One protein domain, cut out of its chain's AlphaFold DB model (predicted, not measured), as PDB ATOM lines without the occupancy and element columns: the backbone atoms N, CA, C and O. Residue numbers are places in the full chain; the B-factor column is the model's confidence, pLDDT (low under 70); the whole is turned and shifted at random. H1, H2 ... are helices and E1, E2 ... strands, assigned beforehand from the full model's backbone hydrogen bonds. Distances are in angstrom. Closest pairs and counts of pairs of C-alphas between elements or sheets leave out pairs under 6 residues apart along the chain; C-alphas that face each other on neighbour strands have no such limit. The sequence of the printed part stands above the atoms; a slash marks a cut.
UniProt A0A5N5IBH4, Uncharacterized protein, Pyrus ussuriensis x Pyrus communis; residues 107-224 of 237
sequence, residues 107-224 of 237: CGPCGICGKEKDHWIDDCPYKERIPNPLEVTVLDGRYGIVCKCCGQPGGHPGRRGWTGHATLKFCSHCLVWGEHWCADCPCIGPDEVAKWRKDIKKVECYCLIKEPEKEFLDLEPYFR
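AT A GLANCE: This is residues 107 to 224 of the 237 residues of an uncharacterized protein of Pyrus ussuriensis x Pyrus communis (UniProt A0A5N5IBH4). With little regular structure, a flat body of loops is built round a small hairpin, E1 and E2, with short H1 beside E2, H2 at one end and the loop of residues 107 to 124 at the other. Residues 213 to 224 stick out as a thin tail tipped by H3. The 118 printed residues hold H1, E1, E2, H2, H3 in order; the class is mixed, with 32 residues in named elements. It is loose: radius of gyration of the C-alphas 18.2 A, spans 63 by 44 by 18 A.

IN THESE COORDINATES: H1, residues 125 to 128, begins at C-alpha 125 (20.650, -1.482, -35.879). E1, residues 143 to 147, and E2, residues 164 to 168, each span 13.1 A. H2, residues 190 to 202, spans 19.0 A. H3, residues 220 to 224, ends at C-alpha 224 (55.453, 23.125, -22.383).

HOW THE PARTS SIT: E1 and E2 form an antiparallel hairpin at 142 degrees, N 144 and O 167 being 2.9 A apart. The closest C-alphas of H1 and E2, Lys 127 and Ala 166, are 4.7 A apart. H1 and H2 are apart. O i to N i+4 pairs are within hydrogen-bond range throughout H3 and 8 of 9 in H2; H1 is too short.

THE WHOLE: The printed part has no cut, and its four links are long. The C-alphas farthest apart, Cys 187 and Arg 224, span 64.4 A. Residues 107, 117, 196 to 220 and 222 to 224 have pLDDT under 70.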
ATOM      1  N   CYS A 107       9.776  -3.497 -49.015       58.91
ATOM      2  CA  CYS A 107       9.641  -3.165 -47.600       58.91
ATOM      3  C   CYS A 107       9.538  -1.646 -47.430       58.91
ATOM      4  O   CYS A 107      10.417  -0.917 -47.870       58.91
ATOM      5  N   GLY A 108       8.465  -1.146 -46.815       71.50
ATOM      6  CA  GLY A 108       8.378   0.260 -46.407       71.50
ATOM      7  C   GLY A 108       9.506   0.663 -45.437       71.50
ATOM      8  O   GLY A 108      10.385  -0.148 -45.133       71.50
ATOM      9  N   PRO A 109       9.508   1.903 -44.925       85.19
ATOM     10  CA  PRO A 109      10.471   2.313 -43.904       85.19
ATOM     11  C   PRO A 109      10.473   1.339 -42.717       85.19
ATOM     12  O   PRO A 109       9.429   0.800 -42.335       85.19
ATOM     13  N   CYS A 110      11.648   1.104 -42.128       87.81
ATOM     14  CA  CYS A 110      11.790   0.206 -40.987       87.81
ATOM     15  C   CYS A 110      10.880   0.658 -39.839       87.81
ATOM     16  O   CYS A 110      10.979   1.789 -39.366       87.81
ATOM     17  N   GLY A 111      10.039  -0.248 -39.331       86.56
ATOM     18  CA  GLY A 111       9.100   0.062 -38.250       86.56
ATOM     19  C   GLY A 111       9.775   0.528 -36.956       86.56
ATOM     20  O   GLY A 111       9.150   1.214 -36.166       86.56
ATOM     21  N   ILE A 112      11.051   0.213 -36.728       89.88
ATOM     22  CA  ILE A 112      11.770   0.649 -35.522       89.88
ATOM     23  C   ILE A 112      12.451   1.998 -35.759       89.88
ATOM     24  O   ILE A 112      12.139   2.971 -35.079       89.88
ATOM     25  N   CYS A 113      13.389   2.081 -36.702       89.88
ATOM     26  CA  CYS A 113      14.199   3.292 -36.877       89.88
ATOM     27  C   CYS A 113      13.628   4.310 -37.874       89.88
ATOM     28  O   CYS A 113      14.172   5.402 -37.995       89.88
ATOM     29  N   GLY A 114      12.583   3.952 -38.622       86.31
ATOM     30  CA  GLY A 114      11.970   4.798 -39.646       86.31
ATOM     31  C   GLY A 114      12.797   4.986 -40.922       86.31
ATOM     32  O   GLY A 114      12.316   5.625 -41.851       86.31
ATOM     33  N   LYS A 115      14.016   4.436 -41.001       84.75
ATOM     34  CA  LYS A 115      14.872   4.552 -42.191       84.75
ATOM     35  C   LYS A 115      14.367   3.668 -43.325       84.75
ATOM     36  O   LYS A 115      13.889   2.556 -43.086       84.75
ATOM     37  N   GLU A 116      14.489   4.154 -44.553       78.69
ATOM     38  CA  GLU A 116      14.152   3.383 -45.748       78.69
ATOM     39  C   GLU A 116      15.132   2.216 -45.933       78.69
ATOM     40  O   GLU A 116      16.332   2.411 -45.825       78.69
ATOM     41  N   LYS A 117      14.593   1.012 -46.173       64.25
ATOM     42  CA  LYS A 117      15.187  -0.187 -46.819       64.25
ATOM     43  C   LYS A 117      16.645  -0.594 -46.552       64.25
ATOM     44  O   LYS A 117      17.163  -1.449 -47.267       64.25
ATOM     45  N   ASP A 118      17.273  -0.114 -45.490       70.00
ATOM     46  CA  ASP A 118      18.643  -0.513 -45.155       70.00
ATOM     47  C   ASP A 118      18.710  -1.872 -44.423       70.00
ATOM     48  O   ASP A 118      19.795  -2.426 -44.269       70.00
ATOM     49  N   HIS A 119      17.581  -2.399 -43.923       84.06
ATOM     50  CA  HIS A 119      17.511  -3.630 -43.114       84.06
ATOM     51  C   HIS A 119      16.065  -4.106 -42.861       84.06
ATOM     52  O   HIS A 119      15.111  -3.332 -42.971       84.06
ATOM     53  N   TRP A 120      15.910  -5.370 -42.443       82.69
ATOM     54  CA  TRP A 120      14.664  -5.904 -41.879       82.69
ATOM     55  C   TRP A 120      14.446  -5.416 -40.442       82.69
ATOM     56  O   TRP A 120      15.399  -5.075 -39.748       82.69
ATOM     57  N   ILE A 121      13.196  -5.424 -39.955       82.81
ATOM     58  CA  ILE A 121      12.877  -5.046 -38.561       82.81
ATOM     59  C   ILE A 121      13.698  -5.874 -37.563       82.81
ATOM     60  O   ILE A 121      14.122  -5.345 -36.534       82.81
ATOM     61  N   ASP A 122      13.935  -7.150 -37.868       84.00
ATOM     62  CA  ASP A 122      14.706  -8.032 -36.999       84.00
ATOM     63  C   ASP A 122      16.191  -7.705 -36.944       84.00
ATOM     64  O   ASP A 122      16.762  -7.733 -35.856       84.00
ATOM     65  N   ASP A 123      16.733  -7.211 -38.051       86.94
ATOM     66  CA  ASP A 123      18.124  -6.781 -38.194       86.94
ATOM     67  C   ASP A 123      18.287  -5.267 -37.982       86.94
ATOM     68  O   ASP A 123      19.224  -4.640 -38.482       86.94
ATOM     69  N   CYS A 124      17.344  -4.628 -37.281       90.62
ATOM     70  CA  CYS A 124      17.400  -3.188 -37.099       90.62
ATOM     71  C   CYS A 124      18.581  -2.789 -36.206       90.62
ATOM     72  O   CYS A 124      18.618  -3.193 -35.040       90.62
ATOM     73  N   PRO A 125      19.484  -1.895 -36.661       90.75
ATOM     74  CA  PRO A 125      20.650  -1.482 -35.879       90.75
ATOM     75  C   PRO A 125      20.257  -0.807 -34.559       90.75
ATOM     76  O   PRO A 125      21.012  -0.839 -33.590       90.75
ATOM     77  N   TYR A 126      19.047  -0.241 -34.471       93.31
ATOM     78  CA  TYR A 126      18.544   0.323 -33.221       93.31
ATOM     79  C   TYR A 126      18.311  -0.740 -32.145       93.31
ATOM     80  O   TYR A 126      18.407  -0.389 -30.972       93.31
ATOM     81  N   LYS A 127      18.076  -2.018 -32.489       90.69
ATOM     82  CA  LYS A 127      18.015  -3.121 -31.509       90.69
ATOM     83  C   LYS A 127      19.378  -3.405 -30.865       90.69
ATOM     84  O   LYS A 127      19.443  -3.854 -29.720       90.69
ATOM     85  N   GLU A 128      20.471  -3.090 -31.557       90.00
ATOM     86  CA  GLU A 128      21.830  -3.275 -31.042       90.00
ATOM     87  C   GLU A 128      22.362  -2.043 -30.308       90.00
ATOM     88  O   GLU A 128      23.005  -2.158 -29.251       90.00
ATOM     89  N   ARG A 129      22.175  -0.853 -30.895       91.19
ATOM     90  CA  ARG A 129      22.721   0.394 -30.355       91.19
ATOM     91  C   ARG A 129      22.045   1.633 -30.939       91.19
ATOM     92  O   ARG A 129      21.961   1.820 -32.147       91.19
ATOM     93  N   ILE A 130      21.702   2.555 -30.051       91.06
ATOM     94  CA  ILE A 130      21.298   3.929 -30.340       91.06
ATOM     95  C   ILE A 130      22.303   4.845 -29.623       91.06
ATOM     96  O   ILE A 130      22.307   4.881 -28.390       91.06
ATOM     97  N   PRO A 131      23.195   5.541 -30.350       80.62
ATOM     98  CA  PRO A 131      24.245   6.351 -29.732       80.62
ATOM     99  C   PRO A 131      23.703   7.610 -29.040       80.62
ATOM    100  O   PRO A 131      24.139   7.896 -27.931       80.62
ATOM    101  N   ASN A 132      22.708   8.283 -29.635       83.56
ATOM    102  CA  ASN A 132      22.075   9.494 -29.093       83.56
ATOM    103  C   ASN A 132      20.583   9.251 -28.803       83.56
ATOM    104  O   ASN A 132      19.713   9.736 -29.525       83.56
ATOM    105  N   PRO A 133      20.247   8.480 -27.759       82.75
ATOM    106  CA  PRO A 133      18.872   8.054 -27.492       82.75
ATOM    107  C   PRO A 133      17.898   9.183 -27.118       82.75
ATOM    108  O   PRO A 133      16.699   8.941 -27.083       82.75
ATOM    109  N   LEU A 134      18.386  10.395 -26.833       81.81
ATOM    110  CA  LEU A 134      17.549  11.569 -26.553       81.81
ATOM    111  C   LEU A 134      17.095  12.303 -27.823       81.81
ATOM    112  O   LEU A 134      16.092  13.006 -27.794       81.81
ATOM    113  N   GLU A 135      17.833  12.142 -28.920       81.62
ATOM    114  CA  GLU A 135      17.582  12.814 -30.203       81.62
ATOM    115  C   GLU A 135      16.863  11.894 -31.197       81.62
ATOM    116  O   GLU A 135      16.464  12.316 -32.278       81.62
ATOM    117  N   VAL A 136      16.715  10.618 -30.838       83.75
ATOM    118  CA  VAL A 136      16.172   9.574 -31.698       83.75
ATOM    119  C   VAL A 136      14.813   9.136 -31.178       83.75
ATOM    120  O   VAL A 136      14.663   8.757 -30.018       83.75
ATOM    121  N   THR A 137      13.832   9.108 -32.072       83.56
ATOM    122  CA  THR A 137      12.524   8.504 -31.826       83.56
ATOM    123  C   THR A 137      12.434   7.150 -32.513       83.56
ATOM    124  O   THR A 137      12.808   7.007 -33.676       83.56
ATOM    125  N   VAL A 138      11.904   6.158 -31.802       88.44
ATOM    126  CA  VAL A 138      11.506   4.877 -32.396       88.44
ATOM    127  C   VAL A 138      10.112   5.049 -32.994       88.44
ATOM    128  O   VAL A 138       9.243   5.632 -32.347       88.44
ATOM    129  N   LEU A 139       9.913   4.587 -34.228       86.81
ATOM    130  CA  LEU A 139       8.697   4.862 -34.997       86.81
ATOM    131  C   LEU A 139       7.504   4.014 -34.525       86.81
ATOM    132  O   LEU A 139       6.415   4.537 -34.299       86.81
ATOM    133  N   ASP A 140       7.702   2.709 -34.349       87.94
ATOM    134  CA  ASP A 140       6.684   1.802 -33.824       87.94
ATOM    135  C   ASP A 140       6.577   1.968 -32.305       87.94
ATOM    136  O   ASP A 140       7.475   1.591 -31.547       87.94
ATOM    137  N   GLY A 141       5.433   2.494 -31.861       87.75
ATOM    138  CA  GLY A 141       5.126   2.721 -30.450       87.75
ATOM    139  C   GLY A 141       5.132   1.458 -29.583       87.75
ATOM    140  O   GLY A 141       5.129   1.583 -28.354       87.75
ATOM    141  N   ARG A 142       5.181   0.258 -30.178       91.25
ATOM    142  CA  ARG A 142       5.379  -1.002 -29.445       91.25
ATOM    143  C   ARG A 142       6.778  -1.151 -28.877       91.25
ATOM    144  O   ARG A 142       6.972  -1.840 -27.874       91.25
ATOM    145  N   TYR A 143       7.745  -0.498 -29.493       92.81
ATOM    146  CA  TYR A 143       9.111  -0.462 -29.017       92.81
ATOM    147  C   TYR A 143       9.324   0.764 -28.132       92.81
ATOM    148  O   TYR A 143       8.593   1.755 -28.176       92.81
ATOM    149  N   GLY A 144      10.345   0.699 -27.292       92.88
ATOM    150  CA  GLY A 144      10.861   1.879 -26.624       92.88
ATOM    151  C   GLY A 144      12.358   1.772 -26.412       92.88
ATOM    152  O   GLY A 144      12.956   0.704 -26.552       92.88
ATOM    153  N   ILE A 145      12.961   2.914 -26.103       92.75
ATOM    154  CA  ILE A 145      14.396   3.007 -25.880       92.75
ATOM    155  C   ILE A 145      14.682   2.681 -24.419       92.75
ATOM    156  O   ILE A 145      14.135   3.309 -23.505       92.75
ATOM    157  N   VAL A 146      15.569   1.718 -24.206       90.50
ATOM    158  CA  VAL A 146      16.107   1.388 -22.885       90.50
ATOM    159  C   VAL A 146      17.614   1.626 -22.870       90.50
ATOM    160  O   VAL A 146      18.262   1.630 -23.920       90.50
ATOM    161  N   CYS A 147      18.197   1.849 -21.693       88.62
ATOM    162  CA  CYS A 147      19.652   1.924 -21.562       88.62
ATOM    163  C   CYS A 147      20.290   0.584 -21.944       88.62
ATOM    164  O   CYS A 147      19.922  -0.447 -21.388       88.62
ATOM    165  N   LYS A 148      21.298   0.604 -22.824       86.19
ATOM    166  CA  LYS A 148      22.010  -0.610 -23.253       86.19
ATOM    167  C   LYS A 148      22.689  -1.355 -22.094       86.19
ATOM    168  O   LYS A 148      22.872  -2.562 -22.162       86.19
ATOM    169  N   CYS A 149      23.075  -0.637 -21.043       81.94
ATOM    170  CA  CYS A 149      23.838  -1.196 -19.930       81.94
ATOM    171  C   CYS A 149      22.955  -1.767 -18.808       81.94
ATOM    172  O   CYS A 149      23.319  -2.781 -18.226       81.94
ATOM    173  N   CYS A 150      21.818  -1.139 -18.491       81.44
ATOM    174  CA  CYS A 150      20.966  -1.555 -17.366       81.44
ATOM    175  C   CYS A 150      19.524  -1.910 -17.754       81.44
ATOM    176  O   CYS A 150      18.731  -2.271 -16.890       81.44
ATOM    177  N   GLY A 151      19.148  -1.761 -19.026       82.38
ATOM    178  CA  GLY A 151      17.797  -2.047 -19.507       82.38
ATOM    179  C   GLY A 151      16.719  -1.085 -18.998       82.38
ATOM    180  O   GLY A 151      15.538  -1.323 -19.234       82.38
ATOM    181  N   GLN A 152      17.085   0.006 -18.314       83.56
ATOM    182  CA  GLN A 152      16.105   0.945 -17.767       83.56
ATOM    183  C   GLN A 152      15.349   1.677 -18.895       83.56
ATOM    184  O   GLN A 152      16.000   2.328 -19.722       83.56
ATOM    185  N   PRO A 153      13.999   1.632 -18.923       87.44
ATOM    186  CA  PRO A 153      13.190   2.412 -19.859       87.44
ATOM    187  C   PRO A 153      13.440   3.912 -19.744       87.44
ATOM    188  O   PRO A 153      13.529   4.448 -18.639       87.44
ATOM    189  N   GLY A 154      13.600   4.581 -20.888       83.50
ATOM    190  CA  GLY A 154      13.979   5.998 -20.954       83.50
ATOM    191  C   GLY A 154      15.441   6.278 -20.576       83.50
ATOM    192  O   GLY A 154      15.897   7.413 -20.683       83.50
ATOM    193  N   GLY A 155      16.185   5.251 -20.160       85.44
ATOM    194  CA  GLY A 155      17.601   5.304 -19.826       85.44
ATOM    195  C   GLY A 155      17.979   6.358 -18.789       85.44
ATOM    196  O   GLY A 155      17.451   6.371 -17.675       85.44
ATOM    197  N   HIS A 156      18.969   7.188 -19.127       83.75
ATOM    198  CA  HIS A 156      19.625   8.108 -18.193       83.75
ATOM    199  C   HIS A 156      19.731   9.531 -18.762       83.75
ATOM    200  O   HIS A 156      20.839  10.001 -19.019       83.75
ATOM    201  N   PRO A 157      18.613  10.264 -18.925       75.00
ATOM    202  CA  PRO A 157      18.606  11.581 -19.571       75.00
ATOM    203  C   PRO A 157      19.516  12.621 -18.895       75.00
ATOM    204  O   PRO A 157      19.993  13.535 -19.553       75.00
ATOM    205  N   GLY A 158      19.808  12.465 -17.597       75.50
ATOM    206  CA  GLY A 158      20.731  13.332 -16.855       75.50
ATOM    207  C   GLY A 158      22.220  12.974 -16.970       75.50
ATOM    208  O   GLY A 158      23.042  13.659 -16.368       75.50
ATOM    209  N   ARG A 159      22.599  11.909 -17.692       71.75
ATOM    210  CA  ARG A 159      24.006  11.524 -17.904       71.75
ATOM    211  C   ARG A 159      24.412  11.768 -19.351       71.75
ATOM    212  O   ARG A 159      23.727  11.342 -20.276       71.75
ATOM    213  N   ARG A 160      25.564  12.410 -19.556       71.06
ATOM    214  CA  ARG A 160      26.143  12.553 -20.899       71.06
ATOM    215  C   ARG A 160      26.581  11.187 -21.435       71.06
ATOM    216  O   ARG A 160      27.183  10.406 -20.706       71.06
ATOM    217  N   GLY A 161      26.289  10.927 -22.710       72.38
ATOM    218  CA  GLY A 161      26.862   9.810 -23.470       72.38
ATOM    219  C   GLY A 161      26.306   8.413 -23.174       72.38
ATOM    220  O   GLY A 161      26.924   7.432 -23.585       72.38
ATOM    221  N   TRP A 162      25.167   8.274 -22.481       83.75
ATOM    222  CA  TRP A 162      24.542   6.954 -22.359       83.75
ATOM    223  C   TRP A 162      24.021   6.498 -23.724       83.75
ATOM    224  O   TRP A 162      23.366   7.251 -24.439       83.75
ATOM    225  N   THR A 163      24.286   5.242 -24.069       89.56
ATOM    226  CA  THR A 163      23.759   4.638 -25.295       89.56
ATOM    227  C   THR A 163      22.527   3.808 -24.983       89.56
ATOM    228  O   THR A 163      22.506   3.057 -23.998       89.56
ATOM    229  N   GLY A 164      21.517   3.914 -25.834       91.94
ATOM    230  CA  GLY A 164      20.308   3.111 -25.749       91.94
ATOM    231  C   GLY A 164      20.317   1.930 -26.710       91.94
ATOM    232  O   GLY A 164      21.258   1.738 -27.479       91.94
ATOM    233  N   HIS A 165      19.239   1.167 -26.678       94.44
ATOM    234  CA  HIS A 165      18.791   0.329 -27.784       94.44
ATOM    235  C   HIS A 165      17.264   0.191 -27.732       94.44
ATOM    236  O   HIS A 165      16.645   0.426 -26.688       94.44
ATOM    237  N   ALA A 166      16.655  -0.118 -28.870       94.31
ATOM    238  CA  ALA A 166      15.227  -0.336 -28.997       94.31
ATOM    239  C   ALA A 166      14.885  -1.759 -28.560       94.31
ATOM    240  O   ALA A 166      15.451  -2.727 -29.065       94.31
ATOM    241  N   THR A 167      13.917  -1.886 -27.659       92.62
ATOM    242  CA  THR A 167      13.383  -3.186 -27.256       92.62
ATOM    243  C   THR A 167      11.863  -3.149 -27.210       92.62
ATOM    244  O   THR A 167      11.255  -2.084 -27.049       92.62
ATOM    245  N   LEU A 168      11.247  -4.311 -27.415       91.94
ATOM    246  CA  LEU A 168       9.798  -4.458 -27.394       91.94
ATOM    247  C   LEU A 168       9.303  -4.253 -25.960       91.94
ATOM    248  O   LEU A 168       9.827  -4.861 -25.023       91.94
ATOM    249  N   LYS A 169       8.288  -3.403 -25.780       92.88
ATOM    250  CA  LYS A 169       7.670  -3.199 -24.467       92.88
ATOM    251  C   LYS A 169       7.109  -4.517 -23.956       92.88
ATOM    252  O   LYS A 169       6.435  -5.232 -24.694       92.88
ATOM    253  N   PHE A 170       7.349  -4.816 -22.689       88.69
ATOM    254  CA  PHE A 170       6.765  -5.975 -22.034       88.69
ATOM    255  C   PHE A 170       6.334  -5.615 -20.618       88.69
ATOM    256  O   PHE A 170       7.080  -4.979 -19.865       88.69
ATOM    257  N   CYS A 171       5.133  -6.063 -20.261       88.50
ATOM    258  CA  CYS A 171       4.632  -6.006 -18.901       88.50
ATOM    259  C   CYS A 171       4.447  -7.422 -18.354       88.50
ATOM    260  O   CYS A 171       3.543  -8.140 -18.770       88.50
ATOM    261  N   SER A 172       5.256  -7.809 -17.369       84.31
ATOM    262  CA  SER A 172       5.151  -9.099 -16.680       84.31
ATOM    263  C   SER A 172       3.903  -9.220 -15.802       84.31
ATOM    264  O   SER A 172       3.465 -10.333 -15.530       84.31
ATOM    265  N   HIS A 173       3.311  -8.102 -15.375       83.94
ATOM    266  CA  HIS A 173       2.095  -8.107 -14.557       83.94
ATOM    267  C   HIS A 173       0.847  -8.397 -15.389       83.94
ATOM    268  O   HIS A 173       0.001  -9.192 -14.987       83.94
ATOM    269  N   CYS A 174       0.746  -7.769 -16.561       87.94
ATOM    270  CA  CYS A 174      -0.381  -7.946 -17.477       87.94
ATOM    271  C   CYS A 174      -0.135  -9.039 -18.527       87.94
ATOM    272  O   CYS A 174      -1.081  -9.468 -19.179       87.94
ATOM    273  N   LEU A 175       1.114  -9.491 -18.690       84.50
ATOM    274  CA  LEU A 175       1.566 -10.424 -19.731       84.50
ATOM    275  C   LEU A 175       1.280  -9.930 -21.160       84.50
ATOM    276  O   LEU A 175       0.992 -10.726 -22.053       84.50
ATOM    277  N   VAL A 176       1.378  -8.616 -21.376       87.38
ATOM    278  CA  VAL A 176       1.167  -7.975 -22.682       87.38
ATOM    279  C   VAL A 176       2.482  -7.475 -23.273       87.38
ATOM    280  O   VAL A 176       3.391  -7.058 -22.548       87.38
ATOM    281  N   TRP A 177       2.563  -7.509 -24.601       92.25
ATOM    282  CA  TRP A 177       3.703  -7.049 -25.390       92.25
ATOM    283  C   TRP A 177       3.317  -5.812 -26.199       92.25
ATOM    284  O   TRP A 177       2.214  -5.737 -26.730       92.25
ATOM    285  N   GLY A 178       4.229  -4.854 -26.324       89.50
ATOM    286  CA  GLY A 178       4.063  -3.670 -27.166       89.50
ATOM    287  C   GLY A 178       3.173  -2.563 -26.594       89.50
ATOM    288  O   GLY A 178       3.083  -1.498 -27.189       89.50
ATOM    289  N   GLU A 179       2.528  -2.756 -25.448       91.50
ATOM    290  CA  GLU A 179       1.623  -1.735 -24.903       91.50
ATOM    291  C   GLU A 179       2.340  -0.803 -23.920       91.50
ATOM    292  O   GLU A 179       2.487   0.394 -24.165       91.50
ATOM    293  N   HIS A 180       2.833  -1.357 -22.812       91.12
ATOM    294  CA  HIS A 180       3.424  -0.596 -21.714       91.12
ATOM    295  C   HIS A 180       4.557  -1.373 -21.031       91.12
ATOM    296  O   HIS A 180       4.665  -2.594 -21.157       91.12
ATOM    297  N   TRP A 181       5.408  -0.658 -20.294       89.56
ATOM    298  CA  TRP A 181       6.424  -1.255 -19.425       89.56
ATOM    299  C   TRP A 181       5.812  -1.702 -18.102       89.56
ATOM    300  O   TRP A 181       4.884  -1.059 -17.617       89.56
ATOM    301  N   CYS A 182       6.401  -2.695 -17.425       84.50
ATOM    302  CA  CYS A 182       6.031  -3.012 -16.034       84.50
ATOM    303  C   CYS A 182       6.031  -1.769 -15.128       84.50
ATOM    304  O   CYS A 182       5.172  -1.626 -14.264       84.50
ATOM    305  N   ALA A 183       6.986  -0.861 -15.359       81.25
ATOM    306  CA  ALA A 183       7.139   0.380 -14.608       81.25
ATOM    307  C   ALA A 183       5.978   1.371 -14.794       81.25
ATOM    308  O   ALA A 183       5.875   2.293 -13.991       81.25
ATOM    309  N   ASP A 184       5.152   1.196 -15.824       86.56
ATOM    310  CA  ASP A 184       4.022   2.062 -16.176       86.56
ATOM    311  C   ASP A 184       2.709   1.254 -16.225       86.56
ATOM    312  O   ASP A 184       1.750   1.630 -16.898       86.56
ATOM    313  N   CYS A 185       2.679   0.103 -15.545       88.06
ATOM    314  CA  CYS A 185       1.540  -0.805 -15.550       88.06
ATOM    315  C   CYS A 185       0.311  -0.168 -14.881       88.06
ATOM    316  O   CYS A 185       0.364   0.129 -13.686       88.06
ATOM    317  N   PRO A 186      -0.828  -0.031 -15.588       87.88
ATOM    318  CA  PRO A 186      -2.037   0.575 -15.030       87.88
ATOM    319  C   PRO A 186      -2.719  -0.309 -13.976       87.88
ATOM    320  O   PRO A 186      -3.590   0.157 -13.246       87.88
ATOM    321  N   CYS A 187      -2.353  -1.593 -13.901       85.62
ATOM    322  CA  CYS A 187      -2.888  -2.533 -12.917       85.62
ATOM    323  C   CYS A 187      -2.163  -2.480 -11.565       85.62
ATOM    324  O   CYS A 187      -2.592  -3.161 -10.638       85.62
ATOM    325  N   ILE A 188      -1.075  -1.713 -11.452       81.38
ATOM    326  CA  ILE A 188      -0.293  -1.567 -10.222       81.38
ATOM    327  C   ILE A 188      -0.528  -0.163  -9.674       81.38
ATOM    328  O   ILE A 188      -0.462   0.822 -10.413       81.38
ATOM    329  N   GLY A 189      -0.790  -0.057  -8.371       80.12
ATOM    330  CA  GLY A 189      -0.940   1.244  -7.724       80.12
ATOM    331  C   GLY A 189       0.358   2.066  -7.801       80.12
ATOM    332  O   GLY A 189       1.449   1.495  -7.742       80.12
ATOM    333  N   PRO A 190       0.287   3.407  -7.885       77.25
ATOM    334  CA  PRO A 190       1.477   4.256  -8.005       77.25
ATOM    335  C   PRO A 190       2.481   4.056  -6.855       77.25
ATOM    336  O   PRO A 190       3.690   4.108  -7.083       77.25
ATOM    337  N   ASP A 191       2.002   3.747  -5.646       79.75
ATOM    338  CA  ASP A 191       2.849   3.468  -4.479       79.75
ATOM    339  C   ASP A 191       3.640   2.157  -4.619       79.75
ATOM    340  O   ASP A 191       4.819   2.084  -4.265       79.75
ATOM    341  N   GLU A 192       3.017   1.126  -5.192       76.31
ATOM    342  CA  GLU A 192       3.659  -0.161  -5.467       76.31
ATOM    343  C   GLU A 192       4.690  -0.034  -6.596       76.31
ATOM    344  O   GLU A 192       5.810  -0.535  -6.468       76.31
ATOM    345  N   VAL A 193       4.370   0.724  -7.653       70.75
ATOM    346  CA  VAL A 193       5.328   1.073  -8.716       70.75
ATOM    347  C   VAL A 193       6.523   1.839  -8.140       70.75
ATOM    348  O   VAL A 193       7.675   1.541  -8.472       70.75
ATOM    349  N   ALA A 194       6.284   2.814  -7.260       72.12
ATOM    350  CA  ALA A 194       7.344   3.602  -6.634       72.12
ATOM    351  C   ALA A 194       8.255   2.744  -5.746       72.12
ATOM    352  O   ALA A 194       9.476   2.926  -5.764       72.12
ATOM    353  N   LYS A 195       7.682   1.793  -4.999       74.56
ATOM    354  CA  LYS A 195       8.442   0.806  -4.223       74.56
ATOM    355  C   LYS A 195       9.306  -0.064  -5.138       74.56
ATOM    356  O   LYS A 195      10.516  -0.134  -4.938       74.56
ATOM    357  N   TRP A 196       8.726  -0.616  -6.200       67.00
ATOM    358  CA  TRP A 196       9.448  -1.462  -7.153       67.00
ATOM    359  C   TRP A 196      10.604  -0.725  -7.851       67.00
ATOM    360  O   TRP A 196      11.716  -1.243  -7.944       67.00
ATOM    361  N   ARG A 197      10.394   0.536  -8.255       66.69
ATOM    362  CA  ARG A 197      11.455   1.395  -8.820       66.69
ATOM    363  C   ARG A 197      12.609   1.636  -7.836       66.69
ATOM    364  O   ARG A 197      13.751   1.777  -8.274       66.69
ATOM    365  N   LYS A 198      12.342   1.707  -6.526       67.31
ATOM    366  CA  LYS A 198      13.390   1.817  -5.491       67.31
ATOM    367  C   LYS A 198      14.166   0.509  -5.334       67.31
ATOM    368  O   LYS A 198      15.381   0.563  -5.164       67.31
ATOM    369  N   ASP A 199      13.492  -0.631  -5.440       62.81
ATOM    370  CA  ASP A 199      14.125  -1.947  -5.322       62.81
ATOM    371  C   ASP A 199      15.014  -2.266  -6.541       62.81
ATOM    372  O   ASP A 199      16.130  -2.748  -6.367       62.81
ATOM    373  N   ILE A 200      14.611  -1.876  -7.760       58.50
ATOM    374  CA  ILE A 200      15.466  -1.974  -8.964       58.50
ATOM    375  C   ILE A 200      16.732  -1.128  -8.827       58.50
ATOM    376  O   ILE A 200      17.807  -1.575  -9.208       58.50
ATOM    377  N   LYS A 201      16.642   0.079  -8.250       55.72
ATOM    378  CA  LYS A 201      17.821   0.935  -8.022       55.72
ATOM    379  C   LYS A 201      18.871   0.293  -7.105       55.72
ATOM    380  O   LYS A 201      20.023   0.708  -7.167       55.72
ATOM    381  N   LYS A 202      18.491  -0.680  -6.264       51.44
ATOM    382  CA  LYS A 202      19.432  -1.444  -5.424       51.44
ATOM    383  C   LYS A 202      20.138  -2.569  -6.182       51.44
ATOM    384  O   LYS A 202      21.191  -3.004  -5.734       51.44
ATOM    385  N   VAL A 203      19.588  -3.027  -7.307       50.09
ATOM    386  CA  VAL A 203      20.234  -4.011  -8.180       50.09
ATOM    387  C   VAL A 203      21.152  -3.239  -9.125       50.09
ATOM    388  O   VAL A 203      20.722  -2.686 -10.132       50.09
ATOM    389  N   GLU A 204      22.400  -3.109  -8.688       50.44
ATOM    390  CA  GLU A 204      23.540  -2.416  -9.297       50.44
ATOM    391  C   GLU A 204      23.419  -2.126 -10.799       50.44
ATOM    392  O   GLU A 204      23.754  -2.914 -11.683       50.44
ATOM    393  N   CYS A 205      22.989  -0.905 -11.093       51.00
ATOM    394  CA  CYS A 205      23.156  -0.312 -12.401       51.00
ATOM    395  C   CYS A 205      24.628   0.106 -12.541       51.00
ATOM    396  O   CYS A 205      25.031   1.136 -12.003       51.00
ATOM    397  N   TYR A 206      25.434  -0.657 -13.284       52.25
ATOM    398  CA  TYR A 206      26.832  -0.300 -13.587       52.25
ATOM    399  C   TYR A 206      26.981   1.100 -14.227       52.25
ATOM    400  O   TYR A 206      28.036   1.723 -14.118       52.25
ATOM    401  N   CYS A 207      25.914   1.656 -14.820       52.19
ATOM    402  CA  CYS A 207      25.862   3.037 -15.323       52.19
ATOM    403  C   CYS A 207      25.933   4.104 -14.215       52.19
ATOM    404  O   CYS A 207      26.191   5.272 -14.506       52.19
ATOM    405  N   LEU A 208      25.640   3.734 -12.963       50.97
ATOM    406  CA  LEU A 208      25.739   4.609 -11.794       50.97
ATOM    407  C   LEU A 208      27.135   4.588 -11.160       50.97
ATOM    408  O   LEU A 208      27.445   5.503 -10.404       50.97
ATOM    409  N   ILE A 209      27.956   3.583 -11.485       54.03
ATOM    410  CA  ILE A 209      29.245   3.314 -10.827       54.03
ATOM    411  C   ILE A 209      30.400   4.086 -11.485       54.03
ATOM    412  O   ILE A 209      31.379   4.394 -10.819       54.03
ATOM    413  N   LYS A 210      30.282   4.479 -12.760       43.12
ATOM    414  CA  LYS A 210      31.279   5.335 -13.418       43.12
ATOM    415  C   LYS A 210      30.739   6.752 -13.596       43.12
ATOM    416  O   LYS A 210      30.006   7.046 -14.542       43.12
ATOM    417  N   GLU A 211      31.114   7.661 -12.700       41.94
ATOM    418  CA  GLU A 211      31.549   8.958 -13.223       41.94
ATOM    419  C   GLU A 211      32.730   8.655 -14.155       41.94
ATOM    420  O   GLU A 211      33.526   7.775 -13.818       41.94
ATOM    421  N   PRO A 212      32.832   9.260 -15.351       39.00
ATOM    422  CA  PRO A 212      34.086   9.164 -16.072       39.00
ATOM    423  C   PRO A 212      35.137   9.690 -15.102       39.00
ATOM    424  O   PRO A 212      35.033  10.840 -14.661       39.00
ATOM    425  N   GLU A 213      36.091   8.842 -14.718       42.03
ATOM    426  CA  GLU A 213      37.338   9.337 -14.165       42.03
ATOM    427  C   GLU A 213      37.748  10.445 -15.120       42.03
ATOM    428  O   GLU A 213      37.881  10.235 -16.330       42.03
ATOM    429  N   LYS A 214      37.785  11.673 -14.607       46.88
ATOM    430  CA  LYS A 214      38.413  12.760 -15.323       46.88
ATOM    431  C   LYS A 214      39.887  12.376 -15.366       46.88
ATOM    432  O   LYS A 214      40.670  12.887 -14.576       46.88
ATOM    433  N   GLU A 215      40.277  11.522 -16.306       46.44
ATOM    434  CA  GLU A 215      41.560  11.688 -16.964       46.44
ATOM    435  C   GLU A 215      41.437  13.001 -17.736       46.44
ATOM    436  O   GLU A 215      41.210  13.066 -18.943       46.44
ATOM    437  N   PHE A 216      41.502  14.095 -16.979       40.88
ATOM    438  CA  PHE A 216      42.075  15.316 -17.479       40.88
ATOM    439  C   PHE A 216      43.487  14.878 -17.852       40.88
ATOM    440  O   PHE A 216      44.340  14.734 -16.979       40.88
ATOM    441  N   LEU A 217      43.692  14.520 -19.122       50.34
ATOM    442  CA  LEU A 217      45.033  14.487 -19.672       50.34
ATOM    443  C   LEU A 217      45.573  15.874 -19.372       50.34
ATOM    444  O   LEU A 217      45.100  16.864 -19.934       50.34
ATOM    445  N   ASP A 218      46.455  15.950 -18.384       54.25
ATOM    446  CA  ASP A 218      47.204  17.152 -18.110       54.25
ATOM    447  C   ASP A 218      48.048  17.375 -19.363       54.25
ATOM    448  O   ASP A 218      49.045  16.696 -19.594       54.25
ATOM    449  N   LEU A 219      47.534  18.209 -20.266       64.31
ATOM    450  CA  LEU A 219      48.179  18.574 -21.523       64.31
ATOM    451  C   LEU A 219      49.201  19.693 -21.292       64.31
ATOM    452  O   LEU A 219      49.886  20.092 -22.226       64.31
ATOM    453  N   GLU A 220      49.343  20.193 -20.064       69.25
ATOM    454  CA  GLU A 220      50.311  21.228 -19.688       69.25
ATOM    455  C   GLU A 220      51.771  20.797 -19.970       69.25
ATOM    456  O   GLU A 220      52.502  21.570 -20.594       69.25
ATOM    457  N   PRO A 221      52.191  19.537 -19.716       70.31
ATOM    458  CA  PRO A 221      53.470  19.002 -20.185       70.31
ATOM    459  C   PRO A 221      53.609  18.975 -21.714       70.31
ATOM    460  O   PRO A 221      54.709  19.188 -22.225       70.31
ATOM    461  N   TYR A 222      52.517  18.734 -22.452       64.19
ATOM    462  CA  TYR A 222      52.519  18.765 -23.918       64.19
ATOM    463  C   TYR A 222      52.688  20.200 -24.431       64.19
ATOM    464  O   TYR A 222      53.557  20.449 -25.263       64.19
ATOM    465  N   PHE A 223      51.952  21.167 -23.877       64.44
ATOM    466  CA  PHE A 223      52.090  22.581 -24.236       64.44
ATOM    467  C   PHE A 223      53.468  23.153 -23.866       64.44
ATOM    468  O   PHE A 223      54.056  23.860 -24.682       64.44
ATOM    469  N   ARG A 224      54.055  22.772 -22.719       69.25
ATOM    470  CA  ARG A 224      55.453  23.125 -22.383       69.25
ATOM    471  C   ARG A 224      56.480  22.496 -23.324       69.25
ATOM    472  O   ARG A 224      57.557  23.053 -23.526       69.25
TER     473      ARG A 224